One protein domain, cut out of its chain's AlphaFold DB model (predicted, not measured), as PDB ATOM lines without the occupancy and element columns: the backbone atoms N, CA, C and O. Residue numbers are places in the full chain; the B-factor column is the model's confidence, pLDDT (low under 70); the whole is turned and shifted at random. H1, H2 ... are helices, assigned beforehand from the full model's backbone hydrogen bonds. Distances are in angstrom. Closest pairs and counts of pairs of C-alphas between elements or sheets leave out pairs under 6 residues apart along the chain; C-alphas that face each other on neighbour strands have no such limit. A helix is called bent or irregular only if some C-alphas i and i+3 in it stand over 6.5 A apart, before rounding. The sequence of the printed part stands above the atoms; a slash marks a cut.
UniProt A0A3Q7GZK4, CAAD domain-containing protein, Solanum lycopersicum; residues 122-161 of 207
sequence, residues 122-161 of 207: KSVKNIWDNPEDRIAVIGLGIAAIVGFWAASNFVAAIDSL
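Overview. This is residues 122 to 161 of the 207 residues of the protein "CAAD domain-containing protein" of Solanum lycopersicum (UniProt A0A3Q7GZK4). A short helix, H1, meets one end of a long straight helix, H2, and the two make an L with one short arm and one long arm. The long arm makes the length of the whole, and residues 139 to 161, of which 139 to 159 belong to H2, stick out with nothing beside them. The printed part has 40 residues with two named helices, H1 then H2, and no named strand; the class is all helix. The whole is extended, with a radius of gyration of the C-alphas of 15.2 A, and it spans 46 by 17 by 6 A.

Along the chain. H1 is residues 122 to 129, with C-alpha 122 at (203.931, 346.254, 214.640) and C-alpha 129 at (194.313, 348.296, 217.648). Asn 130 follows as a tight link of 1 residue. H2 is residues 131 to 159, 41.6 A from first to last C-alpha, ending with C-alpha 159 at (215.688, 355.579, 253.242). Ser 160 and Leu 161 come after it. Neither helix is bent.

Arrangement. H1 and H2 touch only at the corner by their link, with 4 pairs of C-alphas within 8 A. H2 touches H1 with residues 133 to 137 alone. The closest C-alphas of the two are those of Trp 128 and Arg 134, 5.5 A apart. Their lines stand about perpendicular, at 76 degrees, and their centres are 21.1 A apart. In H1 every O i to N i+4 pair is within hydrogen-bond range; in H2, 23 of 25 are.

Size, cuts and confidence. The two C-alphas farthest apart are those of Asp 129 and Leu 161, 46.5 A. The printed part has no cut, and no link is long. The mean pLDDT of the printed part is 87.1, and no printed residue is under 70.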
ATOM      1  N   LYS A 122     205.109 346.941 215.208       80.75
ATOM      2  CA  LYS A 122     203.931 346.254 214.640       80.75
ATOM      3  C   LYS A 122     203.144 345.508 215.716       80.75
ATOM      4  O   LYS A 122     201.921 345.543 215.684       80.75
ATOM      5  N   SER A 123     203.832 344.889 216.672       80.50
ATOM      6  CA  SER A 123     203.197 344.189 217.795       80.50
ATOM      7  C   SER A 123     202.514 345.171 218.746       80.50
ATOM      8  O   SER A 123     201.354 344.982 219.088       80.50
ATOM      9  N   VAL A 124     203.178 346.282 219.084       84.75
ATOM     10  CA  VAL A 124     202.581 347.361 219.891       84.75
ATOM     11  C   VAL A 124     201.377 347.988 219.181       84.75
ATOM     12  O   VAL A 124     200.371 348.251 219.828       84.75
ATOM     13  N   LYS A 125     201.435 348.178 217.854       83.19
ATOM     14  CA  LYS A 125     200.278 348.638 217.069       83.19
ATOM     15  C   LYS A 125     199.131 347.628 217.070       83.19
ATOM     16  O   LYS A 125     198.003 348.029 217.300       83.19
ATOM     17  N   ASN A 126     199.412 346.336 216.895       82.75
ATOM     18  CA  ASN A 126     198.393 345.282 216.949       82.75
ATOM     19  C   ASN A 126     197.671 345.258 218.312       82.75
ATOM     20  O   ASN A 126     196.446 345.323 218.353       82.75
ATOM     21  N   ILE A 127     198.430 345.285 219.411       84.38
ATOM     22  CA  ILE A 127     197.906 345.351 220.788       84.38
ATOM     23  C   ILE A 127     197.115 346.650 221.007       84.38
ATOM     24  O   ILE A 127     196.098 346.661 221.695       84.38
ATOM     25  N   TRP A 128     197.558 347.758 220.408       83.38
ATOM     26  CA  TRP A 128     196.835 349.021 220.483       83.38
ATOM     27  C   TRP A 128     195.567 349.032 219.636       83.38
ATOM     28  O   TRP A 128     194.661 349.770 219.983       83.38
ATOM     29  N   ASP A 129     195.470 348.274 218.547       85.12
ATOM     30  CA  ASP A 129     194.313 348.296 217.648       85.12
ATOM     31  C   ASP A 129     193.168 347.383 218.128       85.12
ATOM     32  O   ASP A 129     191.997 347.679 217.863       85.12
ATOM     33  N   ASN A 130     193.457 346.355 218.932       85.50
ATOM     34  CA  ASN A 130     192.428 345.515 219.551       85.50
ATOM     35  C   ASN A 130     191.772 346.228 220.756       85.50
ATOM     36  O   ASN A 130     192.465 346.733 221.642       85.50
ATOM     37  N   PRO A 131     190.430 346.293 220.839       78.81
ATOM     38  CA  PRO A 131     189.741 346.964 221.945       78.81
ATOM     39  C   PRO A 131     189.922 346.249 223.294       78.81
ATOM     40  O   PRO A 131     190.023 346.920 224.317       78.81
ATOM     41  N   GLU A 132     190.013 344.918 223.286       79.06
ATOM     42  CA  GLU A 132     190.207 344.100 224.491       79.06
ATOM     43  C   GLU A 132     191.592 344.349 225.116       79.06
ATOM     44  O   GLU A 132     191.724 344.633 226.307       79.06
ATOM     45  N   ASP A 133     192.634 344.357 224.280       83.50
ATOM     46  CA  ASP A 133     194.019 344.543 224.717       83.50
ATOM     47  C   ASP A 133     194.315 345.989 225.140       83.50
ATOM     48  O   ASP A 133     195.137 346.224 226.028       83.50
ATOM     49  N   ARG A 134     193.612 346.983 224.575       81.44
ATOM     50  CA  ARG A 134     193.729 348.385 225.012       81.44
ATOM     51  C   ARG A 134     193.388 348.564 226.487       81.44
ATOM     52  O   ARG A 134     194.081 349.311 227.176       81.44
ATOM     53  N   ILE A 135     192.357 347.880 226.984       86.62
ATOM     54  CA  ILE A 135     191.974 347.939 228.402       86.62
ATOM     55  C   ILE A 135     193.084 347.336 229.267       86.62
ATOM     56  O   ILE A 135     193.445 347.922 230.290       86.62
ATOM     57  N   ALA A 136     193.686 346.228 228.829       86.50
ATOM     58  CA  ALA A 136     194.825 345.619 229.512       86.50
ATOM     59  C   ALA A 136     196.052 346.549 229.533       86.50
ATOM     60  O   ALA A 136     196.691 346.687 230.575       86.50
ATOM     61  N   VAL A 137     196.351 347.249 228.434       89.12
ATOM     62  CA  VAL A 137     197.454 348.227 228.366       89.12
ATOM     63  C   VAL A 137     197.194 349.439 229.261       89.12
ATOM     64  O   VAL A 137     198.104 349.897 229.951       89.12
ATOM     65  N   ILE A 138     195.964 349.951 229.299       88.94
ATOM     66  CA  ILE A 138     195.590 351.064 230.184       88.94
ATOM     67  C   ILE A 138     195.674 350.624 231.651       88.94
ATOM     68  O   ILE A 138     196.246 351.339 232.474       88.94
ATOM     69  N   GLY A 139     195.167 349.432 231.970       92.88
ATOM     70  CA  GLY A 139     195.279 348.832 233.299       92.88
ATOM     71  C   GLY A 139     196.734 348.638 233.720       92.88
ATOM     72  O   GLY A 139     197.099 348.995 234.838       92.88
ATOM     73  N   LEU A 140     197.588 348.170 232.807       92.12
ATOM     74  CA  LEU A 140     199.028 348.053 233.018       92.12
ATOM     75  C   LEU A 140     199.687 349.424 233.221       92.12
ATOM     76  O   LEU A 140     200.558 349.555 234.073       92.12
ATOM     77  N   GLY A 141     199.251 350.454 232.494       94.62
ATOM     78  CA  GLY A 141     199.720 351.827 232.677       94.62
ATOM     79  C   GLY A 141     199.380 352.380 234.063       94.62
ATOM     80  O   GLY A 141     200.246 352.932 234.740       94.62
ATOM     81  N   ILE A 142     198.147 352.173 234.530       96.25
ATOM     82  CA  ILE A 142     197.723 352.574 235.880       96.25
ATOM     83  C   ILE A 142     198.483 351.766 236.936       96.25
ATOM     84  O   ILE A 142     199.003 352.344 237.889       96.25
ATOM     85  N   ALA A 143     198.609 350.452 236.750       95.19
ATOM     86  CA  ALA A 143     199.382 349.590 237.636       95.19
ATOM     87  C   ALA A 143     200.860 350.000 237.687       95.19
ATOM     88  O   ALA A 143     201.455 349.973 238.759       95.19
ATOM     89  N   ALA A 144     201.440 350.445 236.570       96.12
ATOM     90  CA  ALA A 144     202.798 350.971 236.524       96.12
ATOM     91  C   ALA A 144     202.924 352.280 237.314       96.12
ATOM     92  O   ALA A 144     203.884 352.438 238.059       96.12
ATOM     93  N   ILE A 145     201.950 353.190 237.221       96.50
ATOM     94  CA  ILE A 145     201.951 354.447 237.989       96.50
ATOM     95  C   ILE A 145     201.792 354.170 239.489       96.50
ATOM     96  O   ILE A 145     202.550 354.706 240.296       96.50
ATOM     97  N   VAL A 146     200.842 353.313 239.874       96.12
ATOM     98  CA  VAL A 146     200.619 352.929 241.277       96.12
ATOM     99  C   VAL A 146     201.818 352.160 241.820       96.12
ATOM    100  O   VAL A 146     202.270 352.440 242.925       96.12
ATOM    101  N   GLY A 147     202.372 351.237 241.035       96.38
ATOM    102  CA  GLY A 147     203.582 350.497 241.370       96.38
ATOM    103  C   GLY A 147     204.790 351.417 241.523       96.38
ATOM    104  O   GLY A 147     205.538 351.273 242.481       96.38
ATOM    105  N   PHE A 148     204.947 352.413 240.650       95.88
ATOM    106  CA  PHE A 148     206.014 353.408 240.746       95.88
ATOM    107  C   PHE A 148     205.847 354.318 241.966       95.88
ATOM    108  O   PHE A 148     206.823 354.602 242.661       95.88
ATOM    109  N   TRP A 149     204.616 354.737 242.271       95.19
ATOM    110  CA  TRP A 149     204.304 355.499 243.478       95.19
ATOM    111  C   TRP A 149     204.574 354.669 244.737       95.19
ATOM    112  O   TRP A 149     205.261 355.135 245.643       95.19
ATOM    113  N   ALA A 150     204.114 353.420 244.780       95.44
ATOM    114  CA  ALA A 150     204.360 352.503 245.887       95.44
ATOM    115  C   ALA A 150     205.855 352.199 246.054       95.44
ATOM    116  O   ALA A 150     206.353 352.252 247.173       95.44
ATOM    117  N   ALA A 151     206.587 351.958 244.965       94.25
ATOM    118  CA  ALA A 151     208.031 351.743 244.987       94.25
ATOM    119  C   ALA A 151     208.777 352.989 245.477       94.25
ATOM    120  O   ALA A 151     209.671 352.875 246.305       94.25
ATOM    121  N   SER A 152     208.369 354.182 245.036       91.06
ATOM    122  CA  SER A 152     208.949 355.450 245.492       91.06
ATOM    123  C   SER A 152     208.705 355.676 246.989       91.06
ATOM    124  O   SER A 152     209.624 356.057 247.706       91.06
ATOM    125  N   ASN A 153     207.502 355.373 247.492       89.62
ATOM    126  CA  ASN A 153     207.196 355.434 248.927       89.62
ATOM    127  C   ASN A 153     207.919 354.344 249.727       89.62
ATOM    128  O   ASN A 153     208.345 354.593 250.847       89.62
ATOM    129  N   PHE A 154     208.080 353.150 249.166       89.94
ATOM    130  CA  PHE A 154     208.807 352.053 249.795       89.94
ATOM    131  C   PHE A 154     210.294 352.380 249.930       89.94
ATOM    132  O   PHE A 154     210.855 352.228 251.010       89.94
ATOM    133  N   VAL A 155     210.912 352.908 248.870       85.25
ATOM    134  CA  VAL A 155     212.291 353.403 248.913       85.25
ATOM    135  C   VAL A 155     212.411 354.553 249.909       85.25
ATOM    136  O   VAL A 155     213.332 354.523 250.708       85.25
ATOM    137  N   ALA A 156     211.464 355.495 249.959       81.81
ATOM    138  CA  ALA A 156     211.477 356.579 250.949       81.81
ATOM    139  C   ALA A 156     211.308 356.082 252.401       81.81
ATOM    140  O   ALA A 156     211.952 356.591 253.318       81.81
ATOM    141  N   ALA A 157     210.467 355.067 252.624       83.94
ATOM    142  CA  ALA A 157     210.282 354.445 253.933       83.94
ATOM    143  C   ALA A 157     211.541 353.694 254.387       83.94
ATOM    144  O   ALA A 157     211.884 353.724 255.565       83.94
ATOM    145  N   ILE A 158     212.243 353.054 253.453       77.25
ATOM    146  CA  ILE A 158     213.528 352.396 253.695       77.25
ATOM    147  C   ILE A 158     214.636 353.437 253.918       77.25
ATOM    148  O   ILE A 158     215.399 353.313 254.866       77.25
ATOM    149  N   ASP A 159     214.699 354.496 253.114       76.12
ATOM    150  CA  ASP A 159     215.688 355.579 253.242       76.12
ATOM    151  C   ASP A 159     215.552 356.342 254.577       76.12
ATOM    152  O   ASP A 159     216.515 356.886 255.108       76.12
ATOM    153  N   SER A 160     214.365 356.288 255.192       74.06
ATOM    154  CA  SER A 160     214.105 356.820 256.536       74.06
ATOM    155  C   SER A 160     214.715 355.980 257.671       74.06
ATOM    156  O   SER A 160     214.718 356.421 258.823       74.06
ATOM    157  N   LEU A 161     215.226 354.776 257.388       74.75
ATOM    158  CA  LEU A 161     215.977 353.980 258.353       74.75
ATOM    159  C   LEU A 161     217.485 354.207 258.144       74.75
ATOM    160  O   LEU A 161     218.038 353.751 257.142       74.75
TER     161      LEU A 161